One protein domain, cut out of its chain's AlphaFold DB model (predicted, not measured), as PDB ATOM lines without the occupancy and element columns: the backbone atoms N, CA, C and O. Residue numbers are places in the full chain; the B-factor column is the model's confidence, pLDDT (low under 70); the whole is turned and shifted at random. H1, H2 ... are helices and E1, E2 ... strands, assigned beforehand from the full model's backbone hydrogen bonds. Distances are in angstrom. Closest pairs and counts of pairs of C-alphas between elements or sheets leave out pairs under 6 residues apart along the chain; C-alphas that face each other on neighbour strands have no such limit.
ATOM      1  N   SER A 155     -41.962   4.698 -23.862       72.19
ATOM      2  CA  SER A 155     -41.800   3.713 -24.950       72.19
ATOM      3  C   SER A 155     -41.247   2.340 -24.512       72.19
ATOM      4  O   SER A 155     -41.180   1.400 -25.317       72.19
ATOM      5  N   THR A 156     -40.854   2.239 -23.241       79.19
ATOM      6  CA  THR A 156     -40.352   1.055 -22.526       79.19
ATOM      7  C   THR A 156     -41.193   0.735 -21.281       79.19
ATOM      8  O   THR A 156     -40.751  -0.031 -20.425       79.19
ATOM      9  N   ALA A 157     -42.405   1.297 -21.174       88.62
ATOM     10  CA  ALA A 157     -43.357   0.950 -20.123       88.62
ATOM     11  C   ALA A 157     -43.553  -0.574 -20.041       88.62
ATOM     12  O   ALA A 157     -43.591  -1.264 -21.064       88.62
ATOM     13  N   ILE A 158     -43.665  -1.098 -18.815       89.88
ATOM     14  CA  ILE A 158     -43.598  -2.542 -18.543       89.88
ATOM     15  C   ILE A 158     -44.649  -3.312 -19.357       89.88
ATOM     16  O   ILE A 158     -44.305  -4.319 -19.962       89.88
ATOM     17  N   GLU A 159     -45.873  -2.797 -19.468       91.31
ATOM     18  CA  GLU A 159     -46.973  -3.363 -20.271       91.31
ATOM     19  C   GLU A 159     -46.590  -3.551 -21.757       91.31
ATOM     20  O   GLU A 159     -46.740  -4.633 -22.320       91.31
ATOM     21  N   ILE A 160     -45.950  -2.553 -22.375       91.88
ATOM     22  CA  ILE A 160     -45.471  -2.632 -23.769       91.88
ATOM     23  C   ILE A 160     -44.340  -3.671 -23.906       91.88
ATOM     24  O   ILE A 160     -44.175  -4.308 -24.949       91.88
ATOM     25  N   LEU A 161     -43.528  -3.859 -22.861       92.19
ATOM     26  CA  LEU A 161     -42.484  -4.887 -22.832       92.19
ATOM     27  C   LEU A 161     -43.051  -6.299 -22.581       92.19
ATOM     28  O   LEU A 161     -42.505  -7.268 -23.115       92.19
ATOM     29  N   ILE A 162     -44.156  -6.412 -21.840       92.38
ATOM     30  CA  ILE A 162     -44.926  -7.644 -21.624       92.38
ATOM     31  C   ILE A 162     -45.470  -8.163 -22.969       92.38
ATOM     32  O   ILE A 162     -45.139  -9.285 -23.361       92.38
ATOM     33  N   GLU A 163     -46.177  -7.326 -23.739       91.75
ATOM     34  CA  GLU A 163     -46.680  -7.660 -25.089       91.75
ATOM     35  C   GLU A 163     -45.557  -8.049 -26.073       91.75
ATOM     36  O   GLU A 163     -45.740  -8.837 -27.010       91.75
ATOM     37  N   ARG A 164     -44.356  -7.492 -25.882       91.38
ATOM     38  CA  ARG A 164     -43.178  -7.760 -26.721       91.38
ATOM     39  C   ARG A 164     -42.467  -9.075 -26.400       91.38
ATOM     40  O   ARG A 164     -41.609  -9.477 -27.195       91.38
ATOM     41  N   ARG A 165     -42.810  -9.774 -25.309       92.94
ATOM     42  CA  ARG A 165     -42.312 -11.135 -25.051       92.94
ATOM     43  C   ARG A 165     -42.741 -12.083 -26.169       92.94
ATOM     44  O   ARG A 165     -43.878 -12.040 -26.632       92.94
ATOM     45  N   ARG A 166     -41.855 -12.995 -26.567       92.12
ATOM     46  CA  ARG A 166     -42.175 -14.101 -27.484       92.12
ATOM     47  C   ARG A 166     -41.553 -15.397 -26.987       92.12
ATOM     48  O   ARG A 166     -40.480 -15.388 -26.390       92.12
ATOM     49  N   LEU A 167     -42.227 -16.515 -27.231       91.50
ATOM     50  CA  LEU A 167     -41.624 -17.835 -27.052       91.50
ATOM     51  C   LEU A 167     -40.692 -18.137 -28.234       91.50
ATOM     52  O   LEU A 167     -40.924 -17.688 -29.354       91.50
ATOM     53  N   GLY A 168     -39.617 -18.865 -27.963       89.50
ATOM     54  CA  GLY A 168     -38.628 -19.314 -28.932       89.50
ATOM     55  C   GLY A 168     -38.179 -20.736 -28.615       89.50
ATOM     56  O   GLY A 168     -38.304 -21.209 -27.484       89.50
ATOM     57  N   GLN A 169     -37.678 -21.416 -29.638       90.19
ATOM     58  CA  GLN A 169     -37.209 -22.790 -29.551       90.19
ATOM     59  C   GLN A 169     -36.003 -22.952 -30.473       90.19
ATOM     60  O   GLN A 169     -36.078 -22.628 -31.660       90.19
ATOM     61  N   THR A 170     -34.882 -23.423 -29.932       87.56
ATOM     62  CA  THR A 170     -33.630 -23.612 -30.674       87.56
ATOM     63  C   THR A 170     -33.118 -25.034 -30.507       87.56
ATOM     64  O   THR A 170     -33.135 -25.599 -29.421       87.56
ATOM     65  N   ASN A 171     -32.625 -25.628 -31.593       87.25
ATOM     66  CA  ASN A 171     -31.915 -26.900 -31.508       87.25
ATOM     67  C   ASN A 171     -30.459 -26.616 -31.125       87.25
ATOM     68  O   ASN A 171     -29.683 -26.155 -31.963       87.25
ATOM     69  N   LEU A 172     -30.078 -26.922 -29.885       83.94
ATOM     70  CA  LEU A 172     -28.691 -26.917 -29.404       83.94
ATOM     71  C   LEU A 172     -27.942 -28.165 -29.906       83.94
ATOM     72  O   LEU A 172     -27.334 -28.911 -29.142       83.94
ATOM     73  N   GLY A 173     -28.036 -28.424 -31.211       76.00
ATOM     74  CA  GLY A 173     -27.349 -29.524 -31.872       76.00
ATOM     75  C   GLY A 173     -25.860 -29.225 -31.978       76.00
ATOM     76  O   GLY A 173     -25.441 -28.392 -32.784       76.00
ATOM     77  N   THR A 174     -25.050 -29.914 -31.180       71.94
ATOM     78  CA  THR A 174     -23.596 -29.921 -31.348       71.94
ATOM     79  C   THR A 174     -23.245 -30.567 -32.689       71.94
ATOM     80  O   THR A 174     -23.857 -31.555 -33.099       71.94
ATOM     81  N   LYS A 175     -22.237 -30.038 -33.400       73.62
ATOM     82  CA  LYS A 175     -21.649 -30.782 -34.528       73.62
ATOM     83  C   LYS A 175     -21.118 -32.113 -33.990       73.62
ATOM     84  O   LYS A 175     -20.525 -32.133 -32.915       73.62
ATOM     85  N   THR A 176     -21.307 -33.204 -34.727       67.69
ATOM     86  CA  THR A 176     -21.249 -34.576 -34.186       67.69
ATOM     87  C   THR A 176     -19.914 -34.963 -33.529       67.69
ATOM     88  O   THR A 176     -19.908 -35.805 -32.641       67.69
ATOM     89  N   GLY A 177     -18.799 -34.326 -33.913       72.44
ATOM     90  CA  GLY A 177     -17.473 -34.507 -33.296       72.44
ATOM     91  C   GLY A 177     -17.094 -33.501 -32.193       72.44
ATOM     92  O   GLY A 177     -15.961 -33.523 -31.734       72.44
ATOM     93  N   ALA A 178     -17.992 -32.593 -31.790       66.38
ATOM     94  CA  ALA A 178     -17.736 -31.541 -30.792       66.38
ATOM     95  C   ALA A 178     -18.380 -31.811 -29.411       66.38
ATOM     96  O   ALA A 178     -18.197 -31.040 -28.464       66.38
ATOM     97  N   THR A 179     -19.169 -32.880 -29.298       73.19
ATOM     98  CA  THR A 179     -19.898 -33.272 -28.083       73.19
ATOM     99  C   THR A 179     -18.934 -33.704 -26.972       73.19
ATOM    100  O   THR A 179     -18.034 -34.502 -27.207       73.19
ATOM    101  N   GLY A 180     -19.122 -33.189 -25.755       67.81
ATOM    102  CA  GLY A 180     -18.338 -33.529 -24.559       67.81
ATOM    103  C   GLY A 180     -17.065 -32.705 -24.316       67.81
ATOM    104  O   GLY A 180     -16.523 -32.766 -23.217       67.81
ATOM    105  N   LEU A 181     -16.605 -31.903 -25.284       72.19
ATOM    106  CA  LEU A 181     -15.393 -31.075 -25.161       72.19
ATOM    107  C   LEU A 181     -15.527 -29.880 -24.196       72.19
ATOM    108  O   LEU A 181     -14.519 -29.404 -23.681       72.19
ATOM    109  N   THR A 182     -16.740 -29.380 -23.939       74.81
ATOM    110  CA  THR A 182     -17.001 -28.319 -22.946       74.81
ATOM    111  C   THR A 182     -18.318 -28.571 -22.206       74.81
ATOM    112  O   THR A 182     -19.157 -29.346 -22.668       74.81
ATOM    113  N   SER A 183     -18.562 -27.879 -21.081       74.12
ATOM    114  CA  SER A 183     -19.858 -27.946 -20.376       74.12
ATOM    115  C   SER A 183     -21.052 -27.623 -21.289       74.12
ATOM    116  O   SER A 183     -22.113 -28.234 -21.161       74.12
ATOM    117  N   ALA A 184     -20.858 -26.723 -22.260       70.06
ATOM    118  CA  ALA A 184     -21.876 -26.340 -23.234       70.06
ATOM    119  C   ALA A 184     -22.127 -27.388 -24.331       70.06
ATOM    120  O   ALA A 184     -23.148 -27.301 -25.008       70.06
ATOM    121  N   THR A 185     -21.242 -28.381 -24.507       74.38
ATOM    122  CA  THR A 185     -21.419 -29.481 -25.473       74.38
ATOM    123  C   THR A 185     -21.711 -30.836 -24.817       74.38
ATOM    124  O   THR A 185     -21.633 -31.873 -25.478       74.38
ATOM    125  N   LYS A 186     -22.083 -30.853 -23.529       76.94
ATOM    126  CA  LYS A 186     -22.612 -32.041 -22.834       76.94
ATOM    127  C   LYS A 186     -23.887 -32.574 -23.513       76.94
ATOM    128  O   LYS A 186     -24.736 -31.763 -23.881       76.94
ATOM    129  N   PRO A 187     -24.100 -33.902 -23.597       73.19
ATOM    130  CA  PRO A 187     -25.290 -34.464 -24.240       73.19
ATOM    131  C   PRO A 187     -26.602 -34.081 -23.533       73.19
ATOM    132  O   PRO A 187     -27.618 -33.916 -24.196       73.19
ATOM    133  N   GLN A 188     -26.581 -33.851 -22.214       78.75
ATOM    134  CA  GLN A 188     -27.731 -33.342 -21.449       78.75
ATOM    135  C   GLN A 188     -28.122 -31.904 -21.836       78.75
ATOM    136  O   GLN A 188     -29.276 -31.520 -21.682       78.75
ATOM    137  N   ASN A 189     -27.164 -31.125 -22.347       76.12
ATOM    138  CA  ASN A 189     -27.350 -29.743 -22.797       76.12
ATOM    139  C   ASN A 189     -27.593 -29.654 -24.318       76.12
ATOM    140  O   ASN A 189     -27.829 -28.562 -24.836       76.12
ATOM    141  N   SER A 190     -27.547 -30.787 -25.032       76.38
ATOM    142  CA  SER A 190     -27.841 -30.880 -26.464       76.38
ATOM    143  C   SER A 190     -29.274 -31.356 -26.701       76.38
ATOM    144  O   SER A 190     -29.696 -32.363 -26.136       76.38
ATOM    145  N   GLY A 191     -30.024 -30.654 -27.549       83.69
ATOM    146  CA  GLY A 191     -31.416 -30.997 -27.847       83.69
ATOM    147  C   GLY A 191     -32.279 -29.784 -28.183       83.69
ATOM    148  O   GLY A 191     -31.768 -28.731 -28.565       83.69
ATOM    149  N   MET A 192     -33.595 -29.945 -28.043       86.94
ATOM    150  CA  MET A 192     -34.572 -28.873 -28.232       86.94
ATOM    151  C   MET A 192     -34.618 -27.987 -26.978       86.94
ATOM    152  O   MET A 192     -34.934 -28.470 -25.893       86.94
ATOM    153  N   PHE A 193     -34.282 -26.707 -27.117       88.38
ATOM    154  CA  PHE A 193     -34.194 -25.747 -26.022       88.38
ATOM    155  C   PHE A 193     -35.316 -24.711 -26.115       88.38
ATOM    156  O   PHE A 193     -35.322 -23.871 -27.018       88.38
ATOM    157  N   ASP A 194     -36.250 -24.770 -25.166       91.81
ATOM    158  CA  ASP A 194     -37.399 -23.869 -25.064       91.81
ATOM    159  C   ASP A 194     -37.087 -22.667 -24.164       91.81
ATOM    160  O   ASP A 194     -36.526 -22.813 -23.071       91.81
ATOM    161  N   TYR A 195     -37.476 -21.470 -24.606       92.81
ATOM    162  CA  TYR A 195     -37.256 -20.233 -23.861       92.81
ATOM    163  C   TYR A 195     -38.286 -19.147 -24.197       92.81
ATOM    164  O   TYR A 195     -38.789 -19.044 -25.315       92.81
ATOM    165  N   ALA A 196     -38.548 -18.260 -23.241       93.75
ATOM    166  CA  ALA A 196     -39.106 -16.941 -23.516       93.75
ATOM    167  C   ALA A 196     -37.977 -15.956 -23.848       93.75
ATOM    168  O   ALA A 196     -36.894 -16.026 -23.263       93.75
ATOM    169  N   HIS A 197     -38.226 -15.013 -24.756       94.06
ATOM    170  CA  HIS A 197     -37.295 -13.930 -25.055       94.06
ATOM    171  C   HIS A 197     -37.967 -12.563 -25.182       94.06
ATOM    172  O   HIS A 197     -39.132 -12.446 -25.571       94.06
ATOM    173  N   LEU A 198     -37.188 -11.522 -24.888       94.88
ATOM    174  CA  LEU A 198     -37.547 -10.115 -25.055       94.88
ATOM    175  C   LEU A 198     -36.449  -9.408 -25.864       94.88
ATOM    176  O   LEU A 198     -35.258  -9.619 -25.622       94.88
ATOM    177  N   ARG A 199     -36.847  -8.592 -26.846       94.88
ATOM    178  CA  ARG A 199     -35.920  -7.849 -27.715       94.88
ATOM    179  C   ARG A 199     -35.557  -6.511 -27.079       94.88
ATOM    180  O   ARG A 199     -36.414  -5.637 -26.977       94.88
ATOM    181  N   VAL A 200     -34.294  -6.356 -26.703       94.88
ATOM    182  CA  VAL A 200     -33.720  -5.102 -26.199       94.88
ATOM    183  C   VAL A 200     -33.115  -4.329 -27.372       94.88
ATOM    184  O   VAL A 200     -32.338  -4.922 -28.126       94.88
ATOM    185  N   PRO A 201     -33.423  -3.036 -27.564       94.31
ATOM    186  CA  PRO A 201     -32.784  -2.221 -28.588       94.31
ATOM    187  C   PRO A 201     -31.305  -1.984 -28.251       94.31
ATOM    188  O   PRO A 201     -30.950  -1.685 -27.109       94.31
ATOM    189  N   LEU A 202     -30.444  -2.091 -29.261       94.19
ATOM    190  CA  LEU A 202     -29.043  -1.692 -29.164       94.19
ATOM    191  C   LEU A 202     -28.823  -0.350 -29.881       94.19
ATOM    192  O   LEU A 202     -29.511  -0.051 -30.864       94.19
ATOM    193  N   PRO A 203     -27.849   0.462 -29.431       92.19
ATOM    194  CA  PRO A 203     -27.331   1.574 -30.218       92.19
ATOM    195  C   PRO A 203     -26.860   1.085 -31.594       92.19
ATOM    196  O   PRO A 203     -26.289   0.004 -31.711       92.19
ATOM    197  N   LYS A 204     -27.068   1.886 -32.645       88.56
ATOM    198  CA  LYS A 204     -26.614   1.544 -34.009       88.56
ATOM    199  C   LYS A 204     -25.087   1.577 -34.132       88.56
ATOM    200  O   LYS A 204     -24.501   0.793 -34.876       88.56
ATOM    201  N   ASP A 205     -24.459   2.469 -33.370       87.94
ATOM    202  CA  ASP A 205     -23.037   2.788 -33.455       87.94
ATOM    203  C   ASP A 205     -22.239   1.988 -32.414       87.94
ATOM    204  O   ASP A 205     -21.742   2.522 -31.420       87.94
ATOM    205  N   LEU A 206     -22.119   0.676 -32.636       90.00
ATOM    206  CA  LEU A 206     -21.314  -0.234 -31.802       90.00
ATOM    207  C   LEU A 206     -19.826  -0.246 -32.196       90.00
ATOM    208  O   LEU A 206     -19.118  -1.227 -31.983       90.00
ATOM    209  N   SER A 207     -19.327   0.855 -32.762       86.44
ATOM    210  CA  SER A 207     -17.907   1.026 -33.073       86.44
ATOM    211  C   SER A 207     -17.056   0.923 -31.802       86.44
ATOM    212  O   SER A 207     -17.303   1.601 -30.803       86.44
ATOM    213  N   GLY A 208     -16.056   0.039 -31.841       85.62
ATOM    214  CA  GLY A 208     -15.233  -0.312 -30.680       85.62
ATOM    215  C   GLY A 208     -15.817  -1.406 -29.776       85.62
ATOM    216  O   GLY A 208     -15.200  -1.715 -28.765       85.62
ATOM    217  N   SER A 209     -16.962  -2.011 -30.116       90.00
ATOM    218  CA  SER A 209     -17.416  -3.242 -29.458       90.00
ATOM    219  C   SER A 209     -16.587  -4.440 -29.919       90.00
ATOM    220  O   SER A 209     -16.517  -4.722 -31.114       90.00
ATOM    221  N   GLU A 210     -16.011  -5.186 -28.976       91.00
ATOM    222  CA  GLU A 210     -15.403  -6.493 -29.267       91.00
ATOM    223  C   GLU A 210     -16.442  -7.629 -29.200       91.00
ATOM    224  O   GLU A 210     -16.309  -8.652 -29.870       91.00
ATOM    225  N   ILE A 211     -17.504  -7.438 -28.409       91.00
ATOM    226  CA  ILE A 211     -18.603  -8.399 -28.225       91.00
ATOM    227  C   ILE A 211     -19.507  -8.472 -29.464       91.00
ATOM    228  O   ILE A 211     -20.007  -9.550 -29.801       91.00
ATOM    229  N   PHE A 212     -19.741  -7.340 -30.133       91.62
ATOM    230  CA  PHE A 212     -20.616  -7.230 -31.300       91.62
ATOM    231  C   PHE A 212     -19.827  -6.844 -32.550       91.62
ATOM    232  O   PHE A 212     -19.812  -5.686 -32.959       91.62
ATOM    233  N   MET A 213     -19.214  -7.836 -33.196       88.38
ATOM    234  CA  MET A 213     -18.577  -7.642 -34.502       88.38
ATOM    235  C   MET A 213     -19.605  -7.194 -35.567       88.38
ATOM    236  O   MET A 213     -20.742  -7.681 -35.562       88.38
ATOM    237  N   PRO A 214     -19.233  -6.305 -36.508       89.44
ATOM    238  CA  PRO A 214     -20.116  -5.902 -37.599       89.44
ATOM    239  C   PRO A 214     -20.317  -7.059 -38.590       89.44
ATOM    240  O   PRO A 214     -19.356  -7.653 -39.076       89.44
ATOM    241  N   GLY A 215     -21.575  -7.367 -38.910       86.81
ATOM    242  CA  GLY A 215     -21.929  -8.324 -39.959       86.81
ATOM    243  C   GLY A 215     -22.024  -7.674 -41.349       86.81
ATOM    244  O   GLY A 215     -21.858  -6.461 -41.483       86.81
ATOM    245  N   PRO A 216     -22.387  -8.442 -42.396       86.88
ATOM    246  CA  PRO A 216     -22.593  -7.905 -43.748       86.88
ATOM    247  C   PRO A 216     -23.750  -6.890 -43.833       86.88
ATOM    248  O   PRO A 216     -23.814  -6.104 -44.770       86.88
ATOM    249  N   SER A 217     -24.653  -6.881 -42.846       85.00
ATOM    250  CA  SER A 217     -25.721  -5.888 -42.673       85.00
ATOM    251  C   SER A 217     -25.390  -4.811 -41.624       85.00
ATOM    252  O   SER A 217     -26.300  -4.148 -41.128       85.00
ATOM    253  N   GLY A 218     -24.121  -4.668 -41.229       88.81
ATOM    254  CA  GLY A 218     -23.692  -3.828 -40.109       88.81
ATOM    255  C   GLY A 218     -23.901  -4.484 -38.738       88.81
ATOM    256  O   GLY A 218     -23.977  -5.709 -38.616       88.81
ATOM    257  N   TYR A 219     -23.958  -3.660 -37.690       91.44
ATOM    258  CA  TYR A 219     -24.133  -4.097 -36.300       91.44
ATOM    259  C   TYR A 219     -25.570  -4.573 -35.994       91.44
ATOM    260  O   TYR A 219     -26.527  -4.100 -36.616       91.44
ATOM    261  N   PRO A 220     -25.764  -5.486 -35.020       92.19
ATOM    262  CA  PRO A 220     -27.094  -5.933 -34.612       92.19
ATOM    263  C   PRO A 220     -27.893  -4.804 -33.940       92.19
ATOM    264  O   PRO A 220     -27.479  -4.247 -32.931       92.19
ATOM    265  N   VAL A 221     -29.088  -4.512 -34.461       92.12
ATOM    266  CA  VAL A 221     -29.972  -3.428 -33.966       92.12
ATOM    267  C   VAL A 221     -30.691  -3.789 -32.650       92.12
ATOM    268  O   VAL A 221     -31.238  -2.923 -31.969       92.12
ATOM    269  N   SER A 222     -30.709  -5.067 -32.267       93.50
ATOM    270  CA  SER A 222     -31.330  -5.529 -31.020       93.50
ATOM    271  C   SER A 222     -30.671  -6.794 -30.485       93.50
ATOM    272  O   SER A 222     -30.355  -7.692 -31.269       93.50
ATOM    273  N   TYR A 223     -30.571  -6.906 -29.163       95.06
ATOM    274  CA  TYR A 223     -30.191  -8.133 -28.467       95.06
ATOM    275  C   TYR A 223     -31.417  -8.870 -27.905       95.06
ATOM    276  O   TYR A 223     -32.520  -8.323 -27.849       95.06
ATOM    277  N   PHE A 224     -31.225 -10.117 -27.475       95.00
ATOM    278  CA  PHE A 224     -32.268 -10.954 -26.887       95.00
ATOM    279  C   PHE A 224     -31.946 -11.259 -25.424       95.00
ATOM    280  O   PHE A 224     -30.986 -11.973 -25.137       95.00
ATOM    281  N   LEU A 225     -32.782 -10.788 -24.499       95.94
ATOM    282  CA  LEU A 225     -32.823 -11.367 -23.154       95.94
ATOM    283  C   LEU A 225     -33.591 -12.683 -23.231       95.94
ATOM    284  O   LEU A 225     -34.626 -12.742 -23.896       95.94
ATOM    285  N   MET A 226     -33.086 -13.727 -22.575       95.31
ATOM    286  CA  MET A 226     -33.642 -15.079 -22.648       95.31
ATOM    287  C   MET A 226     -33.895 -15.650 -21.256       95.31
ATOM    288  O   MET A 226     -33.036 -15.564 -20.376       95.31
ATOM    289  N   ARG A 227     -35.062 -16.275 -21.099       95.31
ATOM    290  CA  ARG A 227     -35.524 -16.966 -19.896       95.31
ATOM    291  C   ARG A 227     -35.884 -18.408 -20.255       95.31
ATOM    292  O   ARG A 227     -36.797 -18.632 -21.045       95.31
ATOM    293  N   ARG A 228     -35.150 -19.371 -19.704       93.25
ATOM    294  CA  ARG A 228     -35.244 -20.810 -19.992       93.25
ATOM    295  C   ARG A 228     -36.582 -21.387 -19.519       93.25
ATOM    296  O   ARG A 228     -37.013 -21.100 -18.404       93.25
ATOM    297  N   SER A 229     -37.238 -22.208 -20.340       91.81
ATOM    298  CA  SER A 229     -38.581 -22.718 -20.021       91.81
ATOM    299  C   SER A 229     -38.615 -23.921 -19.072       91.81
ATOM    300  O   SER A 229     -39.670 -24.198 -18.517       91.81
ATOM    301  N   SER A 230     -37.499 -24.622 -18.844       90.31
ATOM    302  CA  SER A 230     -37.463 -25.786 -17.939       90.31
ATOM    303  C   SER A 230     -37.514 -25.417 -16.450       90.31
ATOM    304  O   SER A 230     -38.014 -26.190 -15.641       90.31
ATOM    305  N   ASP A 231     -36.977 -24.252 -16.084       90.44
ATOM    306  CA  ASP A 231     -36.769 -23.816 -14.694       90.44
ATOM    307  C   ASP A 231     -37.001 -22.311 -14.464       90.44
ATOM    308  O   ASP A 231     -37.033 -21.851 -13.325       90.44
ATOM    309  N   GLY A 232     -37.181 -21.525 -15.529       92.31
ATOM    310  CA  GLY A 232     -37.376 -20.079 -15.450       92.31
ATOM    311  C   GLY A 232     -36.091 -19.270 -15.271       92.31
ATOM    312  O   GLY A 232     -36.207 -18.061 -15.054       92.31
ATOM    313  N   TYR A 233     -34.907 -19.892 -15.362       95.25
ATOM    314  CA  TYR A 233     -33.605 -19.232 -15.191       95.25
ATOM    315  C   TYR A 233     -33.312 -18.249 -16.332       95.25
ATOM    316  O   TYR A 233     -33.815 -18.399 -17.446       95.25
ATOM    317  N   ILE A 234     -32.462 -17.253 -16.078       96.19
ATOM    318  CA  ILE A 234     -32.166 -16.163 -17.023       96.19
ATOM    319  C   ILE A 234     -30.687 -16.181 -17.420       96.19
ATOM    320  O   ILE A 234     -29.827 -16.461 -16.588       96.19
ATOM    321  N   SER A 235     -30.379 -15.872 -18.685       95.56
ATOM    322  CA  SER A 235     -28.994 -15.718 -19.154       95.56
ATOM    323  C   SER A 235     -28.363 -14.432 -18.600       95.56
ATOM    324  O   SER A 235     -28.595 -13.336 -19.115       95.56
ATOM    325  N   ALA A 236     -27.528 -14.571 -17.565       95.94
ATOM    326  CA  ALA A 236     -26.776 -13.471 -16.954       95.94
ATOM    327  C   ALA A 236     -25.781 -12.848 -17.944       95.94
ATOM    328  O   ALA A 236     -25.627 -11.628 -18.031       95.94
ATOM    329  N   THR A 237     -25.160 -13.699 -18.761       95.19
ATOM    330  CA  THR A 237     -24.239 -13.286 -19.822       95.19
ATOM    331  C   THR A 237     -24.981 -12.491 -20.904       95.19
ATOM    332  O   THR A 237     -24.473 -11.481 -21.386       95.19
ATOM    333  N   GLY A 238     -26.221 -12.872 -21.232       95.44
ATOM    334  CA  GLY A 238     -27.081 -12.114 -22.142       95.44
ATOM    335  C   GLY A 238     -27.532 -10.761 -21.579       95.44
ATOM    336  O   GLY A 238     -27.594  -9.782 -22.323       95.44
ATOM    337  N   MET A 239     -27.781 -10.672 -20.267       96.50
ATOM    338  CA  MET A 239     -28.050  -9.397 -19.589       96.50
ATOM    339  C   MET A 239     -26.858  -8.438 -19.692       96.50
ATOM    340  O   MET A 239     -27.038  -7.295 -20.106       96.50
ATOM    341  N   PHE A 240     -25.639  -8.914 -19.408       96.62
ATOM    342  CA  PHE A 240     -24.421  -8.105 -19.537       96.62
ATOM    343  C   PHE A 240     -24.240  -7.554 -20.963       96.62
ATOM    344  O   PHE A 240     -23.998  -6.362 -21.135       96.62
ATOM    345  N   LYS A 241     -24.448  -8.384 -21.998       95.75
ATOM    346  CA  LYS A 241     -24.328  -7.960 -23.408       95.75
ATOM    347  C   LYS A 241     -25.376  -6.930 -23.837       95.75
ATOM    348  O   LYS A 241     -25.090  -6.094 -24.689       95.75
ATOM    349  N   ALA A 242     -26.569  -6.961 -23.248       95.94
ATOM    350  CA  ALA A 242     -27.592  -5.940 -23.470       95.94
ATOM    351  C   ALA A 242     -27.281  -4.613 -22.744       95.94
ATOM    352  O   ALA A 242     -27.626  -3.542 -23.252       95.94
ATOM    353  N   ALA A 243     -26.634  -4.692 -21.574       96.19
ATOM    354  CA  ALA A 243     -26.293  -3.561 -20.713       96.19
ATOM    355  C   ALA A 243     -25.027  -2.805 -21.140       96.19
ATOM    356  O   ALA A 243     -25.030  -1.577 -21.125       96.19
ATOM    357  N   PHE A 244     -23.976  -3.509 -21.570       95.94
ATOM    358  CA  PHE A 244     -22.674  -2.923 -21.909       95.94
ATOM    359  C   PHE A 244     -22.248  -3.298 -23.342       95.94
ATOM    360  O   PHE A 244     -21.313  -4.074 -23.542       95.94
ATOM    361  N   PRO A 245     -22.921  -2.775 -24.384       95.50
ATOM    362  CA  PRO A 245     -22.707  -3.223 -25.758       95.50
ATOM    363  C   PRO A 245     -21.379  -2.747 -26.370       95.50
ATOM    364  O   PRO A 245     -21.013  -3.226 -27.439       95.50
ATOM    365  N   TRP A 246     -20.638  -1.853 -25.705       94.94
ATOM    366  CA  TRP A 246     -19.263  -1.466 -26.064       94.94
ATOM    367  C   TRP A 246     -18.187  -2.130 -25.186       94.94
ATOM    368  O   TRP A 246     -17.033  -1.718 -25.251       94.94
ATOM    369  N   ALA A 247     -18.538  -3.110 -24.346       95.50
ATOM    370  CA  ALA A 247     -17.556  -3.796 -23.510       95.50
ATOM    371  C   ALA A 247     -16.600  -4.682 -24.329       95.50
ATOM    372  O   ALA A 247     -16.932  -5.185 -25.410       95.50
ATOM    373  N   THR A 248     -15.411  -4.881 -23.769       94.56
ATOM    374  CA  THR A 248     -14.372  -5.780 -24.276       94.56
ATOM    375  C   THR A 248     -14.685  -7.244 -23.960       94.56
ATOM    376  O   THR A 248     -15.440  -7.569 -23.037       94.56
ATOM    377  N   LEU A 249     -14.055  -8.165 -24.688       93.25
ATOM    378  CA  LEU A 249     -14.109  -9.601 -24.399       93.25
ATOM    379  C   LEU A 249     -13.436  -9.932 -23.058       93.25
ATOM    380  O   LEU A 249     -13.848 -10.878 -22.386       93.25
ATOM    381  N   ALA A 250     -12.442  -9.140 -22.642       93.50
ATOM    382  CA  ALA A 250     -11.802  -9.269 -21.336       93.50
ATOM    383  C   ALA A 250     -12.773  -8.932 -20.191       93.50
ATOM    384  O   ALA A 250     -12.898  -9.713 -19.246       93.50
ATOM    385  N   GLU A 251     -13.506  -7.818 -20.295       94.31
ATOM    386  CA  GLU A 251     -14.568  -7.467 -19.344       94.31
ATOM    387  C   GLU A 251     -15.661  -8.544 -19.334       94.31
ATOM    388  O   GLU A 251     -15.993  -9.052 -18.261       94.31
ATOM    389  N   GLU A 252     -16.138  -8.981 -20.510       94.19
ATOM    390  CA  GLU A 252     -17.140 -10.050 -20.615       94.19
ATOM    391  C   GLU A 252     -16.688 -11.339 -19.918       94.19
ATOM    392  O   GLU A 252     -17.484 -11.973 -19.229       94.19
ATOM    393  N   GLU A 253     -15.421 -11.736 -20.054       93.06
ATOM    394  CA  GLU A 253     -14.925 -12.947 -19.403       93.06
ATOM    395  C   GLU A 253     -14.746 -12.765 -17.890       93.06
ATOM    396  O   GLU A 253     -15.088 -13.672 -17.131       93.06
ATOM    397  N   THR A 254     -14.272 -11.604 -17.417       93.50
ATOM    398  CA  THR A 254     -14.205 -11.329 -15.967       93.50
ATOM    399  C   THR A 254     -15.586 -11.330 -15.318       93.50
ATOM    400  O   THR A 254     -15.753 -11.872 -14.225       93.50
ATOM    401  N   GLU A 255     -16.588 -10.812 -16.020       94.38
ATOM    402  CA  GLU A 255     -17.961 -10.749 -15.541       94.38
ATOM    403  C   GLU A 255     -18.654 -12.120 -15.646       94.38
ATOM    404  O   GLU A 255     -19.291 -12.568 -14.695       94.38
ATOM    405  N   ARG A 256     -18.407 -12.898 -16.711       93.44
ATOM    406  CA  ARG A 256     -18.817 -14.314 -16.798       93.44
ATOM    407  C   ARG A 256     -18.201 -15.161 -15.674       93.44
ATOM    408  O   ARG A 256     -18.857 -16.066 -15.158       93.44
ATOM    409  N   ARG A 257     -16.958 -14.876 -15.255       92.56
ATOM    410  CA  ARG A 257     -16.315 -15.520 -14.090       92.56
ATOM    411  C   ARG A 257     -16.987 -15.119 -12.771       92.56
ATOM    412  O   ARG A 257     -17.164 -15.992 -11.928       92.56
ATOM    413  N   TYR A 258     -17.397 -13.857 -12.593       92.38
ATOM    414  CA  TYR A 258     -18.182 -13.435 -11.422       92.38
ATOM    415  C   TYR A 258     -19.572 -14.087 -11.402       92.38
ATOM    416  O   TYR A 258     -19.985 -14.591 -10.358       92.38
ATOM    417  N   GLN A 259     -20.245 -14.202 -12.550       93.62
ATOM    418  CA  GLN A 259     -21.550 -14.868 -12.660       93.62
ATOM    419  C   GLN A 259     -21.511 -16.333 -12.204       93.62
ATOM    420  O   GLN A 259     -22.465 -16.813 -11.605       93.62
ATOM    421  N   LYS A 260     -20.385 -17.031 -12.398       92.06
ATOM    422  CA  LYS A 260     -20.161 -18.398 -11.886       92.06
ATOM    423  C   LYS A 260     -19.946 -18.494 -10.368       92.06
ATOM    424  O   LYS A 260     -19.767 -19.596  -9.863       92.06
ATOM    425  N   THR A 261     -19.925 -17.376  -9.636       91.25
ATOM    426  CA  THR A 261     -19.818 -17.380  -8.162       91.25
ATOM    427  C   THR A 261     -21.172 -17.407  -7.454       91.25
ATOM    428  O   THR A 261     -21.214 -17.594  -6.238       91.25
ATOM    429  N   PHE A 262     -22.282 -17.239  -8.183       90.31
ATOM    430  CA  PHE A 262     -23.621 -17.306  -7.601       90.31
ATOM    431  C   PHE A 262     -24.004 -18.743  -7.226       90.31
ATOM    432  O   PHE A 262     -23.702 -19.665  -7.982       90.31
ATOM    433  N   PRO A 263     -24.710 -18.962  -6.101       89.56
ATOM    434  CA  PRO A 263     -25.105 -20.304  -5.679       89.56
ATOM    435  C   PRO A 263     -26.093 -20.976  -6.645       89.56
ATOM    436  O   PRO A 263     -26.103 -22.203  -6.715       89.56
ATOM    437  N   SER A 264     -26.883 -20.212  -7.412       88.62
ATOM    438  CA  SER A 264     -27.747 -20.779  -8.462       88.62
ATOM    439  C   SER A 264     -27.043 -20.924  -9.819       88.62
ATOM    440  O   SER A 264     -27.570 -21.588 -10.710       88.62
ATOM    441  N   ALA A 265     -25.849 -20.347 -10.004       87.38
ATOM    442  CA  ALA A 265     -25.064 -20.528 -11.222       87.38
ATOM    443  C   ALA A 265     -24.378 -21.900 -11.206       87.38
ATOM    444  O   ALA A 265     -23.264 -22.068 -10.712       87.38
ATOM    445  N   GLY A 266     -25.054 -22.903 -11.769       77.50
ATOM    446  CA  GLY A 266     -24.471 -24.232 -11.942       77.50
ATOM    447  C   GLY A 266     -23.179 -24.210 -12.783       77.50
ATOM    448  O   GLY A 266     -22.977 -23.303 -13.594       77.50
ATOM    449  N   PRO A 267     -22.320 -25.243 -12.673       75.75
ATOM    450  CA  PRO A 267     -21.081 -25.361 -13.460       75.75
ATOM    451  C   PRO A 267     -21.321 -25.548 -14.973       75.75
ATOM    452  O   PRO A 267     -20.372 -25.566 -15.766       75.75
ATOM    453  N   ASP A 268     -22.584 -25.694 -15.370       79.69
ATOM    454  CA  ASP A 268     -23.014 -26.030 -16.717       79.69
ATOM    455  C   ASP A 268     -23.529 -24.788 -17.446       79.69
ATOM    456  O   ASP A 268     -24.709 -24.437 -17.403       79.69
ATOM    457  N   GLU A 269     -22.610 -24.134 -18.160       86.25
ATOM    458  CA  GLU A 269     -22.968 -23.204 -19.227       86.25
ATOM    459  C   GLU A 269     -23.829 -23.933 -20.266       86.25
ATOM    460  O   GLU A 269     -23.425 -24.970 -20.790       86.25
ATOM    461  N   VAL A 270     -24.984 -23.366 -20.615       83.88
ATOM    462  CA  VAL A 270     -25.845 -23.879 -21.692       83.88
ATOM    463  C   VAL A 270     -25.843 -22.850 -22.813       83.88
ATOM    464  O   VAL A 270     -26.024 -21.657 -22.556       83.88
ATOM    465  N   ALA A 271     -25.576 -23.295 -24.044       82.12
ATOM    466  CA  ALA A 271     -25.343 -22.426 -25.204       82.12
ATOM    467  C   ALA A 271     -24.260 -21.339 -24.975       82.12
ATOM    468  O   ALA A 271     -24.366 -20.228 -25.491       82.12
ATOM    469  N   GLY A 272     -23.230 -21.637 -24.168       84.69
ATOM    470  CA  GLY A 272     -22.143 -20.697 -23.847       84.69
ATOM    471  C   GLY A 272     -22.556 -19.502 -22.974       84.69
ATOM    472  O   GLY A 272     -21.838 -18.508 -22.919       84.69
ATOM    473  N   SER A 273     -23.716 -19.575 -22.313       91.38
ATOM    474  CA  SER A 273     -24.197 -18.574 -21.354       91.38
ATOM    475  C   SER A 273     -24.231 -19.137 -19.934       91.38
ATOM    476  O   SER A 273     -24.557 -20.311 -19.740       91.38
ATOM    477  N   VAL A 274     -23.969 -18.283 -18.941       94.69
ATOM    478  CA  VAL A 274     -24.252 -18.580 -17.528       94.69
ATOM    479  C   VAL A 274     -25.727 -18.283 -17.249       94.69
ATOM    480  O   VAL A 274     -26.220 -17.201 -17.577       94.69
ATOM    481  N   TRP A 275     -26.428 -19.249 -16.653       95.00
ATOM    482  CA  TRP A 275     -27.854 -19.169 -16.330       95.00
ATOM    483  C   TRP A 275     -28.045 -19.095 -14.816       95.00
ATOM    484  O   TRP A 275     -27.444 -19.884 -14.090       95.00
ATOM    485  N   ILE A 276     -28.873 -18.157 -14.358       95.75
ATOM    486  CA  ILE A 276     -29.025 -17.797 -12.937       95.75
ATOM    487  C   ILE A 276     -30.495 -17.755 -12.514       95.75
ATOM    488  O   ILE A 276     -31.391 -17.644 -13.361       95.75
ATOM    489  N   ALA A 277     -30.748 -17.803 -11.205       95.00
ATOM    490  CA  ALA A 277     -32.104 -17.734 -10.670       95.00
ATOM    491  C   ALA A 277     -32.725 -16.328 -10.850       95.00
ATOM    492  O   ALA A 277     -32.007 -15.326 -10.792       95.00
ATOM    493  N   PRO A 278     -34.061 -16.212 -11.002       94.38
ATOM    494  CA  PRO A 278     -34.765 -14.928 -11.106       94.38
ATOM    495  C   PRO A 278     -34.435 -13.878 -10.030       94.38
ATOM    496  O   PRO A 278     -34.401 -12.689 -10.335       94.38
ATOM    497  N   GLU A 279     -34.187 -14.291  -8.785       93.31
ATOM    498  CA  GLU A 279     -33.917 -13.380  -7.657       93.31
ATOM    499  C   GLU A 279     -32.496 -12.785  -7.700       93.31
ATOM    500  O   GLU A 279     -32.299 -11.585  -7.484       93.31
ATOM    501  N   GLU A 280     -31.507 -13.607  -8.064       93.94
ATOM    502  CA  GLU A 280     -30.142 -13.161  -8.374       93.94
ATOM    503  C   GLU A 280     -30.150 -12.248  -9.608       93.94
ATOM    504  O   GLU A 280     -29.508 -11.198  -9.618       93.94
ATOM    505  N   ALA A 281     -30.936 -12.607 -10.630       95.31
ATOM    506  CA  ALA A 281     -31.072 -11.828 -11.854       95.31
ATOM    507  C   ALA A 281     -31.693 -10.449 -11.598       95.31
ATOM    508  O   ALA A 281     -31.191  -9.461 -12.123       95.31
ATOM    509  N   LEU A 282     -32.734 -10.346 -10.763       94.50
ATOM    510  CA  LEU A 282     -33.304  -9.053 -10.356       94.50
ATOM    511  C   LEU A 282     -32.273  -8.174  -9.644       94.50
ATOM    512  O   LEU A 282     -32.203  -6.979  -9.914       94.50
ATOM    513  N   SER A 283     -31.437  -8.777  -8.801       93.06
ATOM    514  CA  SER A 283     -30.382  -8.072  -8.066       93.06
ATOM    515  C   SER A 283     -29.247  -7.606  -8.996       93.06
ATOM    516  O   SER A 283     -28.767  -6.482  -8.872       93.06
ATOM    517  N   LEU A 284     -28.875  -8.409 -10.002       93.88
ATOM    518  CA  LEU A 284     -27.967  -7.987 -11.078       93.88
ATOM    519  C   LEU A 284     -28.570  -6.918 -11.995       93.88
ATOM    520  O   LEU A 284     -27.852  -6.044 -12.477       93.88
ATOM    521  N   ALA A 285     -29.874  -6.981 -12.263       94.50
ATOM    522  CA  ALA A 285     -30.550  -6.021 -13.126       94.50
ATOM    523  C   ALA A 285     -30.646  -4.624 -12.494       94.50
ATOM    524  O   ALA A 285     -30.779  -3.650 -13.234       94.50
ATOM    525  N   ASP A 286     -30.538  -4.519 -11.166       93.25
ATOM    526  CA  ASP A 286     -30.372  -3.244 -10.466       93.25
ATOM    527  C   ASP A 286     -28.973  -2.659 -10.725       93.25
ATOM    528  O   ASP A 286     -28.866  -1.515 -11.161       93.25
ATOM    529  N   GLU A 287     -27.904  -3.453 -10.567       92.44
ATOM    530  CA  GLU A 287     -26.531  -3.026 -10.904       92.44
ATOM    531  C   GLU A 287     -26.368  -2.670 -12.396       92.44
ATOM    532  O   GLU A 287     -25.621  -1.757 -12.737       92.44
ATOM    533  N   TYR A 288     -27.091  -3.345 -13.295       94.69
ATOM    534  CA  TYR A 288     -27.088  -3.054 -14.737       94.69
ATOM    535  C   TYR A 288     -28.131  -2.004 -15.158       94.69
ATOM    536  O   TYR A 288     -28.286  -1.747 -16.351       94.69
ATOM    537  N   SER A 289     -28.869  -1.410 -14.209       92.94
ATOM    538  CA  SER A 289     -29.943  -0.425 -14.450       92.94
ATOM    539  C   SER A 289     -31.025  -0.873 -15.451       92.94
ATOM    540  O   SER A 289     -31.721  -0.063 -16.056       92.94
ATOM    541  N   MET A 290     -31.220  -2.188 -15.587       94.62
ATOM    542  CA  MET A 290     -32.138  -2.824 -16.537       94.62
ATOM    543  C   MET A 290     -33.343  -3.509 -15.867       94.62
ATOM    544  O   MET A 290     -34.075  -4.242 -16.536       94.62
ATOM    545  N   ARG A 291     -33.572  -3.284 -14.560       93.12
ATOM    546  CA  ARG A 291     -34.624  -3.939 -13.749       93.12
ATOM    547  C   ARG A 291     -35.980  -4.031 -14.456       93.12
ATOM    548  O   ARG A 291     -36.596  -5.091 -14.453       93.12
ATOM    549  N   HIS A 292     -36.421  -2.951 -15.097       93.56
ATOM    550  CA  HIS A 292     -37.716  -2.849 -15.777       93.56
ATOM    551  C   HIS A 292     -37.876  -3.862 -16.926       93.56
ATOM    552  O   HIS A 292     -38.916  -4.513 -17.033       93.56
ATOM    553  N   TRP A 293     -36.816  -4.088 -17.710       94.88
ATOM    554  CA  TRP A 293     -36.778  -5.113 -18.759       94.88
ATOM    555  C   TRP A 293     -36.846  -6.530 -18.186       94.88
ATOM    556  O   TRP A 293     -37.443  -7.419 -18.793       94.88
ATOM    557  N   LEU A 294     -36.256  -6.747 -17.007       95.00
ATOM    558  CA  LEU A 294     -36.275  -8.050 -16.353       95.00
ATOM    559  C   LEU A 294     -37.615  -8.346 -15.671       95.00
ATOM    560  O   LEU A 294     -38.114  -9.460 -15.787       95.00
ATOM    561  N   LEU A 295     -38.229  -7.349 -15.025       93.88
ATOM    562  CA  LEU A 295     -39.594  -7.436 -14.498       93.88
ATOM    563  C   LEU A 295     -40.575  -7.795 -15.622       93.88
ATOM    564  O   LEU A 295     -41.338  -8.749 -15.485       93.88
ATOM    565  N   ALA A 296     -40.470  -7.125 -16.774       94.00
ATOM    566  CA  ALA A 296     -41.264  -7.448 -17.956       94.00
ATOM    567  C   ALA A 296     -40.998  -8.856 -18.525       94.00
ATOM    568  O   ALA A 296     -41.896  -9.437 -19.125       94.00
ATOM    569  N   LEU A 297     -39.810  -9.447 -18.338       93.81
ATOM    570  CA  LEU A 297     -39.506 -10.834 -18.738       93.81
ATOM    571  C   LEU A 297     -39.952 -11.882 -17.690       93.81
ATOM    572  O   LEU A 297     -40.146 -13.058 -18.020       93.81
ATOM    573  N   LEU A 298     -40.102 -11.469 -16.430       93.50
ATOM    574  CA  LEU A 298     -40.465 -12.330 -15.302       93.50
ATOM    575  C   LEU A 298     -41.966 -12.416 -15.020       93.50
ATOM    576  O   LEU A 298     -42.388 -13.404 -14.418       93.50
ATOM    577  N   ASP A 299     -42.744 -11.424 -15.455       91.31
ATOM    578  CA  ASP A 299     -44.177 -11.328 -15.183       91.31
ATOM    579  C   ASP A 299     -45.006 -12.560 -15.641       91.31
ATOM    580  O   ASP A 299     -44.617 -13.320 -16.534       91.31
TER     581      ASP A 299
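What this domain is: This is residues 155 to 299 of the 552 residues of the protein "DNA binding" of Didymella rabiei (UniProt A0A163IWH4). A strongly twisted, antiparallel sheet of three strands has H2 and H5 packed on it, while H3 packs on H2 and H4 packs on H5, both off the sheet. H1 lies at one end beside H5, and long loops join E1 to E2 and E2 to E3. The printed part has 145 residues with five named helices and three named strands, in the order H1 E1 E2 E3 H2 H3 H4 H5; the sheet's order is E1, E2, E3. The class is mixed, helices and strands, with under half of the residues, 66, in named elements. The whole is compact, with a radius of gyration of the C-alphas of 15.3 A and spans of 45 by 35 by 28 A.

Where its parts are: H1, residues 158 to 163, begins at C-alpha 158 at (-43.598, -2.542, -18.543). E1 is residues 166 to 171, 16.9 A long. E2, residues 192 to 201, measures 26.7 A and bends by 57 degrees at residue 196. E3 is residues 222 to 228, 19.2 A, beginning at C-alpha 222 at (-31.330, -5.529, -31.020). H2 is residues 236 to 243, H3 is residues 249 to 259 with 14.9 A, and H4 is residues 278 to 287 with 14.5 A. H5, residues 291 to 298, ends at C-alpha 298 at (-40.465, -12.330, -15.302).

How they stand to each other: E1, E2 and E3 make a meander, each strand the antiparallel neighbour of the one before. In the hairpin E1 and E2, N 168 and O 195 are 2.8 A apart, within hydrogen-bond range; in the hairpin E2 and E3, N 198 and O 225 are 3.0 A apart, also within range. H2 is on the sheet over E3, at a height of 8.2 A, along the strands; the closest C-alphas, of Leu 225 and Gly 238, are 5.9 A apart. H5 is on the sheet at a height of 9.3 A, slantwise to the strands at 39 degrees to E3 on the local plane. H1 only grazes the sheet with residues 161 to 163. It touches H5, closest C-alphas Ile 162 and Ala 296 at 5.2 A, at 36 degrees, only just a steep tilt. H3 touches H2 at a steep tilt of 47 degrees, opposite ways, closest C-alphas Thr 237 and Arg 256 at 6.3 A. H4 and H5 form a helical hairpin and touch, closest C-alphas Ala 285 and Arg 291 at 4.6 A, at a shallow tilt of 19 degrees. H3 and H4 are apart. In H1, H2, H3 and H5 every O i to N i+4 pair is within hydrogen-bond range; in H4, 5 of 6.

The domain as a whole: The two C-alphas farthest apart, of Ser 155 and Gly 177, are 46.1 A apart. The printed part has no cut. The links E1 to E2, E2 to E3 and H3 to H4 are long. Mean pLDDT of the printed part is 89.3; residues 176, 178 and 180 are under 70.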